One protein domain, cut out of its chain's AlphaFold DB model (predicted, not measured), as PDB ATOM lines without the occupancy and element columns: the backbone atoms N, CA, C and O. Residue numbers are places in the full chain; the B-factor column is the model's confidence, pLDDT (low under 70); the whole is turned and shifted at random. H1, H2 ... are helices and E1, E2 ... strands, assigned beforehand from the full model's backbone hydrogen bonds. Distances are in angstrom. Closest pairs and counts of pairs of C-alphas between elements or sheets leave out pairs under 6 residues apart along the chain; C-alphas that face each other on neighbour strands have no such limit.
ATOM      1  N   ILE A  18     195.974 166.339 172.993       68.44
ATOM      2  CA  ILE A  18     196.267 167.390 172.010       68.44
ATOM      3  C   ILE A  18     197.052 166.743 170.874       68.44
ATOM      4  O   ILE A  18     198.161 166.260 171.100       68.44
ATOM      5  N   GLY A  19     196.488 166.702 169.662       64.56
ATOM      6  CA  GLY A  19     197.169 166.133 168.490       64.56
ATOM      7  C   GLY A  19     197.746 164.734 168.753       64.56
ATOM      8  O   GLY A  19     198.929 164.501 168.519       64.56
ATOM      9  N   ASN A  20     196.930 163.837 169.317       74.00
ATOM     10  CA  ASN A  20     197.268 162.461 169.724       74.00
ATOM     11  C   ASN A  20     198.236 162.307 170.912       74.00
ATOM     12  O   ASN A  20     198.613 161.185 171.247       74.00
ATOM     13  N   LYS A  21     198.625 163.392 171.591       72.38
ATOM     14  CA  LYS A  21     199.454 163.333 172.805       72.38
ATOM     15  C   LYS A  21     198.626 163.641 174.043       72.38
ATOM     16  O   LYS A  21     197.887 164.620 174.059       72.38
ATOM     17  N   LYS A  22     198.791 162.850 175.105       82.12
ATOM     18  CA  LYS A  22     198.224 163.154 176.426       82.12
ATOM     19  C   LYS A  22     198.767 164.501 176.916       82.12
ATOM     20  O   LYS A  22     199.978 164.719 176.885       82.12
ATOM     21  N   LEU A  23     197.891 165.382 177.395       83.88
ATOM     22  CA  LEU A  23     198.303 166.573 178.131       83.88
ATOM     23  C   LEU A  23     198.927 166.119 179.457       83.88
ATOM     24  O   LEU A  23     198.245 165.568 180.312       83.88
ATOM     25  N   THR A  24     200.235 166.313 179.606       86.94
ATOM     26  CA  THR A  24     200.970 166.007 180.841       86.94
ATOM     27  C   THR A  24     201.187 167.272 181.663       86.94
ATOM     28  O   THR A  24     201.110 168.385 181.137       86.94
ATOM     29  N   LYS A  25     201.562 167.115 182.939       87.75
ATOM     30  CA  LYS A  25     201.964 168.240 183.798       87.75
ATOM     31  C   LYS A  25     203.066 169.107 183.177       87.75
ATOM     32  O   LYS A  25     202.994 170.331 183.236       87.75
ATOM     33  N   THR A  26     204.051 168.490 182.525       88.50
ATOM     34  CA  THR A  26     205.133 169.211 181.837       88.50
ATOM     35  C   THR A  26     204.603 170.080 180.697       88.50
ATOM     36  O   THR A  26     204.990 171.241 180.602       88.50
ATOM     37  N   ILE A  27     203.691 169.558 179.867       88.44
ATOM     38  CA  ILE A  27     203.083 170.326 178.768       88.44
ATOM     39  C   ILE A  27     202.209 171.450 179.333       88.44
ATOM     40  O   ILE A  27     202.321 172.589 178.896       88.44
ATOM     41  N   PHE A  28     201.386 171.162 180.344       91.12
ATOM     42  CA  PHE A  28     200.544 172.163 180.999       91.12
ATOM     43  C   PHE A  28     201.352 173.339 181.573       91.12
ATOM     44  O   PHE A  28     200.963 174.503 181.438       91.12
ATOM     45  N   ASN A  29     202.513 173.059 182.164       91.25
ATOM     46  CA  ASN A  29     203.395 174.098 182.689       91.25
ATOM     47  C   ASN A  29     203.944 175.025 181.592       91.25
ATOM     48  O   ASN A  29     204.189 176.192 181.880       91.25
ATOM     49  N   GLN A  30     204.066 174.540 180.353       91.12
ATOM     50  CA  GLN A  30     204.521 175.315 179.192       91.12
ATOM     51  C   GLN A  30     203.406 176.127 178.513       91.12
ATOM     52  O   GLN A  30     203.702 176.974 177.672       91.12
ATOM     53  N   ILE A  31     202.131 175.885 178.845       93.00
ATOM     54  CA  ILE A  31     201.011 176.656 178.286       93.00
ATOM     55  C   ILE A  31     201.089 178.097 178.792       93.00
ATOM     56  O   ILE A  31     201.191 178.338 179.995       93.00
ATOM     57  N   GLU A  32     201.000 179.042 177.858       94.75
ATOM     58  CA  GLU A  32     201.043 180.478 178.124       94.75
ATOM     59  C   GLU A  32     199.877 180.925 179.017       94.75
ATOM     60  O   GLU A  32     198.714 180.562 178.787       94.75
ATOM     61  N   GLU A  33     200.196 181.729 180.033       94.88
ATOM     62  CA  GLU A  33     199.190 182.366 180.876       94.88
ATOM     63  C   GLU A  33     198.639 183.618 180.200       94.88
ATOM     64  O   GLU A  33     199.370 184.544 179.858       94.88
ATOM     65  N   GLU A  34     197.323 183.671 180.041       93.69
ATOM     66  CA  GLU A  34     196.630 184.840 179.519       93.69
ATOM     67  C   GLU A  34     195.317 185.010 180.282       93.69
ATOM     68  O   GLU A  34     194.683 184.036 180.672       93.69
ATOM     69  N   ASN A  35     194.873 186.245 180.513       88.38
ATOM     70  CA  ASN A  35     193.603 186.503 181.196       88.38
ATOM     71  C   ASN A  35     192.407 186.043 180.358       88.38
ATOM     72  O   ASN A  35     192.219 186.595 179.291       88.38
ATOM     73  N   TYR A  36     191.575 185.128 180.844       86.38
ATOM     74  CA  TYR A  36     190.382 184.632 180.137       86.38
ATOM     75  C   TYR A  36     189.258 185.670 179.947       86.38
ATOM     76  O   TYR A  36     188.541 185.632 178.949       86.38
ATOM     77  N   PHE A  37     189.122 186.606 180.890       88.44
ATOM     78  CA  PHE A  37     188.015 187.561 180.953       88.44
ATOM     79  C   PHE A  37     188.377 188.963 180.450       88.44
ATOM     80  O   PHE A  37     189.499 189.441 180.664       88.44
ATOM     81  N   THR A  38     187.401 189.644 179.847       90.62
ATOM     82  CA  THR A  38     187.378 191.111 179.724       90.62
ATOM     83  C   THR A  38     187.112 191.768 181.089       90.62
ATOM     84  O   THR A  38     186.899 191.094 182.096       90.62
ATOM     85  N   ARG A  39     187.104 193.107 181.142       89.75
ATOM     86  CA  ARG A  39     186.732 193.848 182.363       89.75
ATOM     87  C   ARG A  39     185.284 193.597 182.798       89.75
ATOM     88  O   ARG A  39     185.012 193.578 183.986       89.75
ATOM     89  N   SER A  40     184.388 193.350 181.845       89.69
ATOM     90  CA  SER A  40     182.981 192.982 182.056       89.69
ATOM     91  C   SER A  40     182.776 191.485 182.326       89.69
ATOM     92  O   SER A  40     181.642 191.008 182.321       89.69
ATOM     93  N   LEU A  41     183.859 190.727 182.542       91.19
ATOM     94  CA  LEU A  41     183.845 189.273 182.720       91.19
ATOM     95  C   LEU A  41     183.230 188.500 181.548       91.19
ATOM     96  O   LEU A  41     182.660 187.427 181.729       91.19
ATOM     97  N   ASP A  42     183.374 189.011 180.329       90.88
ATOM     98  CA  ASP A  42     183.038 188.251 179.125       90.88
ATOM     99  C   ASP A  42     184.207 187.351 178.726       90.88
ATOM    100  O   ASP A  42     185.379 187.727 178.856       90.88
ATOM    101  N   PHE A  43     183.891 186.153 178.233       91.19
ATOM    102  CA  PHE A  43     184.893 185.251 177.681       91.19
ATOM    103  C   PHE A  43     185.471 185.826 176.385       91.19
ATOM    104  O   PHE A  43     184.731 186.220 175.490       91.19
ATOM    105  N   LYS A  44     186.804 185.855 176.274       90.94
ATOM    106  CA  LYS A  44     187.509 186.409 175.105       90.94
ATOM    107  C   LYS A  44     188.136 185.368 174.164       90.94
ATOM    108  O   LYS A  44     188.902 185.743 173.274       90.94
ATOM    109  N   GLY A  45     187.948 184.083 174.442       90.38
ATOM    110  CA  GLY A  45     188.519 182.989 173.661       90.38
ATOM    111  C   GLY A  45     187.489 182.288 172.788       90.38
ATOM    112  O   GLY A  45     186.330 182.685 172.728       90.38
ATOM    113  N   ASP A  46     187.938 181.223 172.139       90.62
ATOM    114  CA  ASP A  46     187.127 180.452 171.200       90.62
ATOM    115  C   ASP A  46     186.326 179.368 171.934       90.62
ATOM    116  O   ASP A  46     185.157 179.141 171.641       90.62
ATOM    117  N   ALA A  47     186.956 178.687 172.899       90.69
ATOM    118  CA  ALA A  47     186.329 177.610 173.658       90.69
ATOM    119  C   ALA A  47     186.944 177.431 175.052       90.69
ATOM    120  O   ALA A  47     188.157 177.566 175.243       90.69
ATOM    121  N   ILE A  48     186.097 177.063 176.014       91.94
ATOM    122  CA  ILE A  48     186.511 176.533 177.317       91.94
ATOM    123  C   ILE A  48     186.696 175.029 177.172       91.94
ATOM    124  O   ILE A  48     185.805 174.339 176.683       91.94
ATOM    125  N   ILE A  49     187.822 174.516 177.651       91.19
ATOM    126  CA  ILE A  49     188.096 173.078 177.635       91.19
ATOM    127  C   ILE A  49     187.743 172.464 178.989       91.19
ATOM    128  O   ILE A  49     187.156 171.390 179.055       91.19
ATOM    129  N   GLY A  50     188.086 173.159 180.070       91.56
ATOM    130  CA  GLY A  50     187.851 172.714 181.436       91.56
ATOM    131  C   GLY A  50     188.803 173.408 182.394       91.56
ATOM    132  O   GLY A  50     189.434 174.403 182.035       91.56
ATOM    133  N   TYR A  51     188.939 172.885 183.605       93.56
ATOM    134  CA  TYR A  51     189.884 173.417 184.580       93.56
ATOM    135  C   TYR A  51     190.784 172.325 185.152       93.56
ATOM    136  O   TYR A  51     190.414 171.159 185.219       93.56
ATOM    137  N   ILE A  52     191.978 172.709 185.587       92.75
ATOM    138  CA  ILE A  52     192.940 171.837 186.258       92.75
ATOM    139  C   ILE A  52     193.118 172.347 187.682       92.75
ATOM    140  O   ILE A  52     193.357 173.538 187.898       92.75
ATOM    141  N   ASN A  53     193.019 171.441 188.651       92.62
ATOM    142  CA  ASN A  53     193.385 171.714 190.034       92.62
ATOM    143  C   ASN A  53     194.831 171.248 190.271       92.62
ATOM    144  O   ASN A  53     195.097 170.048 190.293       92.62
ATOM    145  N   ASP A  54     195.768 172.186 190.420       89.31
ATOM    146  CA  ASP A  54     197.174 171.905 190.728       89.31
ATOM    147  C   ASP A  54     197.530 172.474 192.105       89.31
ATOM    148  O   ASP A  54     197.825 173.662 192.273       89.31
ATOM    149  N   ARG A  55     197.514 171.590 193.111       87.94
ATOM    150  CA  ARG A  55     197.754 171.913 194.526       87.94
ATOM    151  C   ARG A  55     196.764 172.966 195.043       87.94
ATOM    152  O   ARG A  55     195.604 172.654 195.270       87.94
ATOM    153  N   ASN A  56     197.235 174.199 195.228       89.31
ATOM    154  CA  ASN A  56     196.465 175.322 195.763       89.31
ATOM    155  C   ASN A  56     195.920 176.236 194.660       89.31
ATOM    156  O   ASN A  56     195.288 177.244 194.970       89.31
ATOM    157  N   ASN A  57     196.200 175.922 193.392       93.88
ATOM    158  CA  ASN A  57     195.806 176.739 192.259       93.88
ATOM    159  C   ASN A  57     194.796 176.012 191.378       93.88
ATOM    160  O   ASN A  57     194.959 174.841 191.043       93.88
ATOM    161  N   ARG A  58     193.789 176.753 190.926       94.69
ATOM    162  CA  ARG A  58     192.848 176.326 189.895       94.69
ATOM    163  C   ARG A  58     193.139 177.098 188.623       94.69
ATOM    164  O   ARG A  58     193.141 178.328 188.633       94.69
ATOM    165  N   TYR A  59     193.378 176.379 187.536       95.94
ATOM    166  CA  TYR A  59     193.657 176.958 186.230       95.94
ATOM    167  C   TYR A  59     192.562 176.597 185.247       95.94
ATOM    168  O   TYR A  59     192.319 175.424 184.987       95.94
ATOM    169  N   LEU A  60     191.941 177.608 184.660       95.62
ATOM    170  CA  LEU A  60     191.066 177.447 183.515       95.62
ATOM    171  C   LEU A  60     191.906 177.186 182.270       95.62
ATOM    172  O   LEU A  60     192.844 177.940 182.010       95.62
ATOM    173  N   LEU A  61     191.551 176.167 181.498       94.94
ATOM    174  CA  LEU A  61     192.163 175.839 180.220       94.94
ATOM    175  C   LEU A  61     191.189 176.180 179.089       94.94
ATOM    176  O   LEU A  61     190.032 175.755 179.092       94.94
ATOM    177  N   TRP A  62     191.658 176.959 178.121       93.94
ATOM    178  CA  TRP A  62     190.834 177.491 177.037       93.94
ATOM    179  C   TRP A  62     191.663 177.695 175.765       93.94
ATOM    180  O   TRP A  62     192.895 177.628 175.798       93.94
ATOM    181  N   SER A  63     190.998 177.913 174.632       92.25
ATOM    182  CA  SER A  63     191.651 178.163 173.344       92.25
ATOM    183  C   SER A  63     191.406 179.577 172.827       92.25
ATOM    184  O   SER A  63     190.344 180.155 173.049       92.25
ATOM    185  N   LYS A  64     192.393 180.123 172.116       91.00
ATOM    186  CA  LYS A  64     192.304 181.394 171.390       91.00
ATOM    187  C   LYS A  64     193.133 181.323 170.122       91.00
ATOM    188  O   LYS A  64     194.330 181.033 170.199       91.00
ATOM    189  N   ASN A  65     192.534 181.620 168.975       90.38
ATOM    190  CA  ASN A  65     193.190 181.540 167.670       90.38
ATOM    191  C   ASN A  65     193.876 180.175 167.458       90.38
ATOM    192  O   ASN A  65     195.034 180.104 167.038       90.38
ATOM    193  N   GLY A  66     193.200 179.092 167.859       84.81
ATOM    194  CA  GLY A  66     193.720 177.720 167.763       84.81
ATOM    195  C   GLY A  66     194.872 177.376 168.720       84.81
ATOM    196  O   GLY A  66     195.425 176.280 168.634       84.81
ATOM    197  N   LYS A  67     195.250 178.271 169.641       88.88
ATOM    198  CA  LYS A  67     196.296 178.032 170.647       88.88
ATOM    199  C   LYS A  67     195.694 177.828 172.027       88.88
ATOM    200  O   LYS A  67     194.747 178.514 172.399       88.88
ATOM    201  N   LEU A  68     196.296 176.940 172.813       91.75
ATOM    202  CA  LEU A  68     195.941 176.778 174.220       91.75
ATOM    203  C   LEU A  68     196.447 177.943 175.063       91.75
ATOM    204  O   LEU A  68     197.537 178.479 174.842       91.75
ATOM    205  N   ARG A  69     195.639 178.296 176.055       95.50
ATOM    206  CA  ARG A  69     195.899 179.304 177.073       95.50
ATOM    207  C   ARG A  69     195.434 178.788 178.416       95.50
ATOM    208  O   ARG A  69     194.502 177.983 178.488       95.50
ATOM    209  N   LYS A  70     196.062 179.281 179.479       95.75
ATOM    210  CA  LYS A  70     195.579 179.047 180.837       95.75
ATOM    211  C   LYS A  70     195.384 180.347 181.602       95.75
ATOM    212  O   LYS A  70     196.081 181.331 181.367       95.75
ATOM    213  N   THR A  71     194.442 180.346 182.534       95.88
ATOM    214  CA  THR A  71     194.200 181.467 183.449       95.88
ATOM    215  C   THR A  71     194.084 180.939 184.862       95.88
ATOM    216  O   THR A  71     193.277 180.049 185.109       95.88
ATOM    217  N   ASN A  72     194.848 181.492 185.803       95.19
ATOM    218  CA  ASN A  72     194.634 181.195 187.215       95.19
ATOM    219  C   ASN A  72     193.295 181.806 187.666       95.19
ATOM    220  O   ASN A  72     193.123 183.027 187.643       95.19
ATOM    221  N   ILE A  73     192.346 180.952 188.049       94.75
ATOM    222  CA  ILE A  73     191.005 181.335 188.506       94.75
ATOM    223  C   ILE A  73     190.826 181.190 190.025       94.75
ATOM    224  O   ILE A  73     189.729 181.364 190.541       94.75
ATOM    225  N   THR A  74     191.899 180.905 190.766       93.81
ATOM    226  CA  THR A  74     191.855 180.625 192.213       93.81
ATOM    227  C   THR A  74     191.219 181.746 193.023       93.81
ATOM    228  O   THR A  74     190.472 181.472 193.956       93.81
ATOM    229  N   LEU A  75     191.511 183.005 192.684       92.31
ATOM    230  CA  LEU A  75     190.973 184.154 193.414       92.31
ATOM    231  C   LEU A  75     189.485 184.396 193.134       92.31
ATOM    232  O   LEU A  75     188.822 184.958 193.996       92.31
ATOM    233  N   TYR A  76     188.943 183.923 192.003       92.75
ATOM    234  CA  TYR A  76     187.504 184.025 191.733       92.75
ATOM    235  C   TYR A  76     186.688 183.128 192.674       92.75
ATOM    236  O   TYR A  76     185.656 183.556 193.159       92.75
ATOM    237  N   TYR A  77     187.197 181.943 193.037       90.44
ATOM    238  CA  TYR A  77     186.566 181.047 194.027       90.44
ATOM    239  C   TYR A  77     186.566 181.589 195.466       90.44
ATOM    240  O   TYR A  77     186.122 180.903 196.382       90.44
ATOM    241  N   LYS A  78     187.161 182.763 195.688       89.94
ATOM    242  CA  LYS A  78     187.304 183.404 196.998       89.94
ATOM    243  C   LYS A  78     186.632 184.776 197.040       89.94
ATOM    244  O   LYS A  78     186.940 185.556 197.944       89.94
ATOM    245  N   LEU A  79     185.843 185.106 196.018       90.00
ATOM    246  CA  LEU A  79     185.053 186.326 195.998       90.00
ATOM    247  C   LEU A  79     183.879 186.170 196.957       90.00
ATOM    248  O   LEU A  79     183.324 185.087 197.097       90.00
ATOM    249  N   GLU A  80     183.524 187.270 197.603       86.44
ATOM    250  CA  GLU A  80     182.346 187.370 198.453       86.44
ATOM    251  C   GLU A  80     181.423 188.404 197.820       86.44
ATOM    252  O   GLU A  80     181.890 189.454 197.370       86.44
ATOM    253  N   ARG A  81     180.115 188.134 197.790       83.19
ATOM    254  CA  ARG A  81     179.127 189.109 197.293       83.19
ATOM    255  C   ARG A  81     179.152 190.401 198.099       83.19
ATOM    256  O   ARG A  81     179.058 191.482 197.526       83.19
ATOM    257  N   ASP A  82     179.287 190.278 199.419       81.44
ATOM    258  CA  ASP A  82     179.498 191.420 200.298       81.44
ATOM    259  C   ASP A  82     181.007 191.586 200.568       81.44
ATOM    260  O   ASP A  82     181.614 190.771 201.277       81.44
ATOM    261  N   PRO A  83     181.629 192.652 200.033       77.19
ATOM    262  CA  PRO A  83     183.063 192.887 200.152       77.19
ATOM    263  C   PRO A  83     183.514 193.156 201.596       77.19
ATOM    264  O   PRO A  83     184.713 193.147 201.860       77.19
ATOM    265  N   SER A  84     182.590 193.381 202.538       74.38
ATOM    266  CA  SER A  84     182.888 193.555 203.968       74.38
ATOM    267  C   SER A  84     183.395 192.276 204.635       74.38
ATOM    268  O   SER A  84     184.055 192.359 205.669       74.38
ATOM    269  N   TYR A  85     183.097 191.109 204.057       77.38
ATOM    270  CA  TYR A  85     183.532 189.806 204.568       77.38
ATOM    271  C   TYR A  85     184.780 189.263 203.856       77.38
ATOM    272  O   TYR A  85     185.315 188.229 204.255       77.38
ATOM    273  N   ALA A  86     185.269 189.951 202.823       76.62
ATOM    274  CA  ALA A  86     186.432 189.528 202.054       76.62
ATOM    275  C   ALA A  86     187.728 190.206 202.526       76.62
ATOM    276  O   ALA A  86     187.743 191.351 202.975       76.62
ATOM    277  N   GLU A  87     188.858 189.511 202.363       80.75
ATOM    278  CA  GLU A  87     190.179 190.109 202.581       80.75
ATOM    279  C   GLU A  87     190.421 191.269 201.599       80.75
ATOM    280  O   GLU A  87     190.188 191.139 200.392       80.75
ATOM    281  N   LEU A  88     190.966 192.383 202.104       78.25
ATOM    282  CA  LEU A  88     191.158 193.619 201.336       78.25
ATOM    283  C   LEU A  88     191.912 193.405 200.024       78.25
ATOM    284  O   LEU A  88     191.449 193.814 198.963       78.25
ATOM    285  N   ASN A  89     193.030 192.689 200.073       82.00
ATOM    286  CA  ASN A  89     193.834 192.362 198.896       82.00
ATOM    287  C   ASN A  89     193.050 191.607 197.801       82.00
ATOM    288  O   ASN A  89     193.336 191.795 196.616       82.00
ATOM    289  N   ARG A  90     192.068 190.767 198.160       84.69
ATOM    290  CA  ARG A  90     191.243 190.010 197.203       84.69
ATOM    291  C   ARG A  90     190.244 190.918 196.514       84.69
ATOM    292  O   ARG A  90     190.121 190.875 195.290       84.69
ATOM    293  N   VAL A  91     189.571 191.760 197.290       85.31
ATOM    294  CA  VAL A  91     188.616 192.721 196.743       85.31
ATOM    295  C   VAL A  91     189.347 193.723 195.854       85.31
ATOM    296  O   VAL A  91     188.963 193.896 194.704       85.31
ATOM    297  N   GLU A  92     190.467 194.294 196.307       86.06
ATOM    298  CA  GLU A  92     191.282 195.201 195.492       86.06
ATOM    299  C   GLU A  92     191.761 194.561 194.186       86.06
ATOM    300  O   GLU A  92     191.750 195.206 193.134       86.06
ATOM    301  N   TRP A  93     192.194 193.296 194.235       90.50
ATOM    302  CA  TRP A  93     192.573 192.552 193.036       90.50
ATOM    303  C   TRP A  93     191.410 192.484 192.042       90.50
ATOM    304  O   TRP A  93     191.608 192.766 190.856       90.50
ATOM    305  N   PHE A  94     190.205 192.161 192.515       91.62
ATOM    306  CA  PHE A  94     189.028 192.056 191.662       91.62
ATOM    307  C   PHE A  94     188.618 193.417 191.099       91.62
ATOM    308  O   PHE A  94     188.436 193.542 189.893       91.62
ATOM    309  N   LEU A  95     188.589 194.469 191.921       89.94
ATOM    310  CA  LEU A  95     188.275 195.829 191.473       89.94
ATOM    311  C   LEU A  95     189.243 196.314 190.392       89.94
ATOM    312  O   LEU A  95     188.808 196.798 189.347       89.94
ATOM    313  N   LYS A  96     190.552 196.091 190.576       89.38
ATOM    314  CA  LYS A  96     191.571 196.377 189.552       89.38
ATOM    315  C   LYS A  96     191.347 195.551 188.286       89.38
ATOM    316  O   LYS A  96     191.558 196.052 187.181       89.38
ATOM    317  N   LYS A  97     190.914 194.294 188.430       89.62
ATOM    318  CA  LYS A  97     190.635 193.387 187.312       89.62
ATOM    319  C   LYS A  97     189.478 193.872 186.443       89.62
ATOM    320  O   LYS A  97     189.614 193.874 185.219       89.62
ATOM    321  N   VAL A  98     188.376 194.278 187.070       90.19
ATOM    322  CA  VAL A  98     187.156 194.731 186.382       90.19
ATOM    323  C   VAL A  98     187.155 196.236 186.091       90.19
ATOM    324  O   VAL A  98     186.341 196.727 185.317       90.19
ATOM    325  N   GLY A  99     188.122 196.976 186.636       87.62
ATOM    326  CA  GLY A  99     188.271 198.413 186.419       87.62
ATOM    327  C   GLY A  99     187.270 199.266 187.199       87.62
ATOM    328  O   GLY A  99     186.995 200.388 186.776       87.62
ATOM    329  N   ILE A 100     186.738 198.758 188.313       86.62
ATOM    330  CA  ILE A 100     185.922 199.550 189.239       86.62
ATOM    331  C   ILE A 100     186.862 200.424 190.073       86.62
ATOM    332  O   ILE A 100     187.835 199.938 190.652       86.62
ATOM    333  N   LYS A 101     186.578 201.727 190.112       82.31
ATOM    334  CA  LYS A 101     187.314 202.681 190.944       82.31
ATOM    335  C   LYS A 101     186.890 202.545 192.405       82.31
ATOM    336  O   LYS A 101     185.740 202.237 192.707       82.31
ATOM    337  N   TYR A 102     187.841 202.775 193.299       77.56
ATOM    338  CA  TYR A 102     187.627 202.782 194.739       77.56
ATOM    339  C   TYR A 102     188.606 203.762 195.386       77.56
ATOM    340  O   TYR A 102     189.718 203.949 194.883       77.56
ATOM    341  N   SER A 103     188.190 204.385 196.487       70.56
ATOM    342  CA  SER A 103     188.981 205.399 197.192       70.56
ATOM    343  C   SER A 103     189.251 204.953 198.619       70.56
ATOM    344  O   SER A 103     188.381 205.039 199.470       70.56
ATOM    345  N   VAL A 104     190.457 204.466 198.898       67.25
ATOM    346  CA  VAL A 104     190.848 204.084 200.261       67.25
ATOM    347  C   VAL A 104     191.240 205.343 201.026       67.25
ATOM    348  O   VAL A 104     192.256 205.957 200.688       67.25
ATOM    349  N   ASP A 105     190.467 205.721 202.045       59.81
ATOM    350  CA  ASP A 105     190.888 206.791 202.946       59.81
ATOM    351  C   ASP A 105     192.068 206.299 203.795       59.81
ATOM    352  O   ASP A 105     191.979 205.306 204.518       59.81
ATOM    353  N   GLN A 106     193.228 206.935 203.639       56.25
ATOM    354  CA  GLN A 106     194.479 206.439 204.215       56.25
ATOM    355  C   GLN A 106     194.616 206.742 205.714       56.25
ATOM    356  O   GLN A 106     195.597 206.288 206.310       56.25
ATOM    357  N   SER A 107     193.675 207.484 206.308       54.81
ATOM    358  CA  SER A 107     193.688 207.875 207.721       54.81
ATOM    359  C   SER A 107     193.304 206.752 208.689       54.81
ATOM    360  O   SER A 107     193.816 206.755 209.803       54.81
ATOM    361  N   ASP A 108     192.514 205.755 208.267       49.97
ATOM    362  CA  ASP A 108     191.972 204.700 209.148       49.97
ATOM    363  C   ASP A 108     192.315 203.280 208.671       49.97
ATOM    364  O   ASP A 108     191.468 202.393 208.589       49.97
ATOM    365  N   ARG A 109     193.598 203.023 208.382       52.88
ATOM    366  CA  ARG A 109     194.100 201.728 207.861       52.88
ATOM    367  C   ARG A 109     193.780 200.487 208.713       52.88
ATOM    368  O   ARG A 109     194.069 199.382 208.260       52.88
ATOM    369  N   TYR A 110     193.227 200.646 209.912       51.94
ATOM    370  CA  TYR A 110     192.912 199.539 210.815       51.94
ATOM    371  C   TYR A 110     191.489 198.979 210.662       51.94
ATOM    372  O   TYR A 110     191.285 197.846 211.079       51.94
ATOM    373  N   ASP A 111     190.547 199.690 210.020       54.78
ATOM    374  CA  ASP A 111     189.130 199.263 209.968       54.78
ATOM    375  C   ASP A 111     188.392 199.639 208.660       54.78
ATOM    376  O   ASP A 111     187.169 199.808 208.621       54.78
ATOM    377  N   ILE A 112     189.120 199.763 207.542       56.53
ATOM    378  CA  ILE A 112     188.515 200.106 206.243       56.53
ATOM    379  C   ILE A 112     187.674 198.937 205.730       56.53
ATOM    380  O   ILE A 112     188.165 198.022 205.067       56.53
ATOM    381  N   LYS A 113     186.368 198.996 205.980       59.50
ATOM    382  CA  LYS A 113     185.401 198.120 205.324       59.50
ATOM    383  C   LYS A 113     185.143 198.637 203.908       59.50
ATOM    384  O   LYS A 113     184.538 199.691 203.727       59.50
ATOM    385  N   ILE A 114     185.549 197.871 202.898       59.50
ATOM    386  CA  ILE A 114     185.539 198.286 201.482       59.50
ATOM    387  C   ILE A 114     184.157 198.714 200.969       59.50
ATOM    388  O   ILE A 114     184.067 199.547 200.071       59.50
ATOM    389  N   HIS A 115     183.074 198.213 201.568       56.31
ATOM    390  CA  HIS A 115     181.715 198.630 201.216       56.31
ATOM    391  C   HIS A 115     181.461 200.146 201.341       56.31
ATOM    392  O   HIS A 115     180.602 200.659 200.634       56.31
ATOM    393  N   HIS A 116     182.219 200.874 202.171       57.28
ATOM    394  CA  HIS A 116     182.101 202.334 202.289       57.28
ATOM    395  C   HIS A 116     182.842 203.112 201.190       57.28
ATOM    396  O   HIS A 116     182.606 204.306 201.032       57.28
ATOM    397  N   VAL A 117     183.731 202.458 200.436       62.50
ATOM    398  CA  VAL A 117     184.631 203.108 199.462       62.50
ATOM    399  C   VAL A 117     184.409 202.652 198.019       62.50
ATOM    400  O   VAL A 117     185.136 203.066 197.112       62.50
ATOM    401  N   LEU A 118     183.412 201.794 197.798       71.88
ATOM    402  CA  LEU A 118     182.980 201.365 196.475       71.88
ATOM    403  C   LEU A 118     182.030 202.391 195.868       71.88
ATOM    404  O   LEU A 118     180.941 202.620 196.380       71.88
ATOM    405  N   GLU A 119     182.419 202.957 194.726       72.06
ATOM    406  CA  GLU A 119     181.562 203.892 193.986       72.06
ATOM    407  C   GLU A 119     180.288 203.212 193.451       72.06
ATOM    408  O   GLU A 119     179.268 203.871 193.262       72.06
ATOM    409  N   ASN A 120     180.336 201.897 193.196       80.31
ATOM    410  CA  ASN A 120     179.216 201.140 192.638       80.31
ATOM    411  C   ASN A 120     179.151 199.701 193.185       80.31
ATOM    412  O   ASN A 120     179.617 198.747 192.556       80.31
ATOM    413  N   THR A 121     178.555 199.551 194.368       82.56
ATOM    414  CA  THR A 121     178.354 198.253 195.038       82.56
ATOM    415  C   THR A 121     177.463 197.303 194.234       82.56
ATOM    416  O   THR A 121     177.691 196.095 194.245       82.56
ATOM    417  N   GLN A 122     176.485 197.830 193.491       86.94
ATOM    418  CA  GLN A 122     175.603 197.008 192.661       86.94
ATOM    419  C   GLN A 122     176.381 196.326 191.528       86.94
ATOM    420  O   GLN A 122     176.322 195.107 191.395       86.94
ATOM    421  N   LEU A 123     177.178 197.087 190.772       88.69
ATOM    422  CA  LEU A 123     178.015 196.543 189.699       88.69
ATOM    423  C   LEU A 123     179.027 195.516 190.225       88.69
ATOM    424  O   LEU A 123     179.312 194.529 189.553       88.69
ATOM    425  N   TYR A 124     179.575 195.736 191.424       89.50
ATOM    426  CA  TYR A 124     180.439 194.748 192.069       89.50
ATOM    427  C   TYR A 124     179.701 193.422 192.278       89.50
ATOM    428  O   TYR A 124     180.188 192.388 191.822       89.50
ATOM    429  N   SER A 125     178.518 193.464 192.904       89.06
ATOM    430  CA  SER A 125     177.708 192.269 193.164       89.06
ATOM    431  C   SER A 125     177.350 191.541 191.868       89.06
ATOM    432  O   SER A 125     177.522 190.330 191.789       89.06
ATOM    433  N   GLU A 126     176.932 192.270 190.830       92.44
ATOM    434  CA  GLU A 126     176.588 191.691 189.524       92.44
ATOM    435  C   GLU A 126     177.777 190.956 188.880       92.44
ATOM    436  O   GLU A 126     177.622 189.880 188.299       92.44
ATOM    437  N   LEU A 127     178.988 191.507 188.996       93.50
ATOM    438  CA  LEU A 127     180.193 190.874 188.461       93.50
ATOM    439  C   LEU A 127     180.644 189.674 189.306       93.50
ATOM    440  O   LEU A 127     181.131 188.696 188.738       93.50
ATOM    441  N   VAL A 128     180.469 189.715 190.629       93.12
ATOM    442  CA  VAL A 128     180.691 188.540 191.489       93.12
ATOM    443  C   VAL A 128     179.711 187.427 191.118       93.12
ATOM    444  O   VAL A 128     180.145 186.308 190.866       93.12
ATOM    445  N   ASP A 129     178.426 187.739 190.943       93.69
ATOM    446  CA  ASP A 129     177.401 186.767 190.537       93.69
ATOM    447  C   ASP A 129     177.695 186.126 189.184       93.69
ATOM    448  O   ASP A 129     177.514 184.919 188.990       93.69
ATOM    449  N   LYS A 130     178.191 186.928 188.240       94.06
ATOM    450  CA  LYS A 130     178.625 186.438 186.935       94.06
ATOM    451  C   LYS A 130     179.827 185.500 187.053       94.06
ATOM    452  O   LYS A 130     179.869 184.483 186.361       94.06
ATOM    453  N   ALA A 131     180.790 185.817 187.921       93.69
ATOM    454  CA  ALA A 131     181.916 184.931 188.198       93.69
ATOM    455  C   ALA A 131     181.446 183.621 188.847       93.69
ATOM    456  O   ALA A 131     181.819 182.553 188.370       93.69
ATOM    457  N   ASP A 132     180.589 183.685 189.865       93.25
ATOM    458  CA  ASP A 132     180.071 182.510 190.568       93.25
ATOM    459  C   ASP A 132     179.284 181.585 189.639       93.25
ATOM    460  O   ASP A 132     179.535 180.380 189.614       93.25
ATOM    461  N   SER A 133     178.396 182.147 188.815       93.06
ATOM    462  CA  SER A 133     177.622 181.382 187.826       93.06
ATOM    463  C   SER A 133     178.547 180.639 186.859       93.06
ATOM    464  O   SER A 133     178.396 179.442 186.620       93.06
ATOM    465  N   PHE A 134     179.585 181.322 186.372       92.81
ATOM    466  CA  PHE A 134     180.597 180.712 185.517       92.81
ATOM    467  C   PHE A 134     181.371 179.579 186.216       92.81
ATOM    468  O   PHE A 134     181.643 178.540 185.611       92.81
ATOM    469  N   LEU A 135     181.744 179.756 187.488       92.56
ATOM    470  CA  LEU A 135     182.449 178.724 188.252       92.56
ATOM    471  C   LEU A 135     181.560 177.503 188.516       92.56
ATOM    472  O   LEU A 135     182.053 176.377 188.456       92.56
ATOM    473  N   GLN A 136     180.260 177.704 188.743       91.38
ATOM    474  CA  GLN A 136     179.296 176.612 188.881       91.38
ATOM    475  C   GLN A 136     179.224 175.772 187.600       91.38
ATOM    476  O   GLN A 136     179.341 174.548 187.674       91.38
ATOM    477  N   GLU A 137     179.159 176.410 186.427       89.81
ATOM    478  CA  GLU A 137     179.176 175.733 185.119       89.81
ATOM    479  C   GLU A 137     180.483 174.972 184.814       89.81
ATOM    480  O   GLU A 137     180.530 174.121 183.915       89.81
ATOM    481  N   LEU A 138     181.569 175.286 185.528       89.50
ATOM    482  CA  LEU A 138     182.856 174.604 185.405       89.50
ATOM    483  C   LEU A 138     182.983 173.360 186.283       89.50
ATOM    484  O   LEU A 138     183.885 172.568 186.013       89.50
ATOM    485  N   THR A 139     182.137 173.186 187.303       84.44
ATOM    486  CA  THR A 139     182.311 172.180 188.372       84.44
ATOM    487  C   THR A 139     182.573 170.770 187.837       84.44
ATOM    488  O   THR A 139     183.477 170.089 188.314       84.44
ATOM    489  N   ASP A 140     181.878 170.373 186.771       84.19
ATOM    490  CA  ASP A 140     181.982 169.023 186.198       84.19
ATOM    491  C   ASP A 140     183.031 168.901 185.076       84.19
ATOM    492  O   ASP A 140     183.129 167.876 184.402       84.19
ATOM    493  N   LYS A 141     183.837 169.945 184.849       88.50
ATOM    494  CA  LYS A 141     184.812 170.037 183.745       88.50
ATOM    495  C   LYS A 141     186.261 169.943 184.232       88.50
ATOM    496  O   LYS A 141     187.153 170.578 183.658       88.50
ATOM    497  N   GLN A 142     186.511 169.191 185.305       90.31
ATOM    498  CA  GLN A 142     187.865 168.993 185.818       90.31
ATOM    499  C   GLN A 142     188.691 168.084 184.898       90.31
ATOM    500  O   GLN A 142     188.276 166.985 184.547       90.31
ATOM    501  N   ILE A 143     189.908 168.516 184.578       88.06
ATOM    502  CA  ILE A 143     190.916 167.757 183.839       88.06
ATOM    503  C   ILE A 143     191.978 167.285 184.834       88.06
ATOM    504  O   ILE A 143     192.558 168.092 185.569       88.06
ATOM    505  N   TYR A 144     192.259 165.983 184.837       86.12
ATOM    506  CA  TYR A 144     193.310 165.381 185.658       86.12
ATOM    507  C   TYR A 144     194.594 165.219 184.831       86.12
ATOM    508  O   TYR A 144     194.551 164.761 183.685       86.12
TER     509      TYR A 144
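Overview. This is residues 18 to 144 of the 145 residues of an uncharacterized protein of Sphingobacterium multivorum (UniProt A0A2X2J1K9). A rod: a small three-stranded sheet with short H1 over it makes one end, H2 and a long loop the other, and H3 runs between them. Residues 106 to 111 stick out. The 127 printed residues, under half in named elements, hold H1, E1, E2, E3, H2, H3, class mixed; E1 E2 E3 is a meander, each strand the antiparallel neighbour of the one before. It is only just loose, close to compact: radius of gyration of the C-alphas 16.8 A, spans 58 by 26 by 24 A.

Arrangement. H1, residues 25 to 30, is on the sheet of E1, 47 to 54, E2, 57 to 64, and E3, 67 to 72, at a height of 9.5 A. Within hydrogen-bond range are N 52 and O 59, 2.8 A, in hairpin E1 and E2, and N 62 and O 69, 3.0 A, in hairpin E2 and E3. H2, residues 88 to 98, is close to but not clearly touching H3, 121 to 138, closest C-alphas Leu 95 and Tyr 124, 7.9 A, about perpendicular at 86 degrees. H3 only grazes the sheet with residues 135 to 138. In H1, H2 and H3 every O i to N i+4 pair is within range.

Along the chain. H1 begins at C-alpha 25 (201.964, 168.240, 183.798); H3, 25.9 A long, ends at C-alpha 138 (182.856, 174.604, 185.405).

Size, cuts and confidence. The printed part has no cut. Links H1 to E1, E3 to H2 and H2 to H3 are long. Residues 18 to 19 and 104 to 117 have pLDDT under 70.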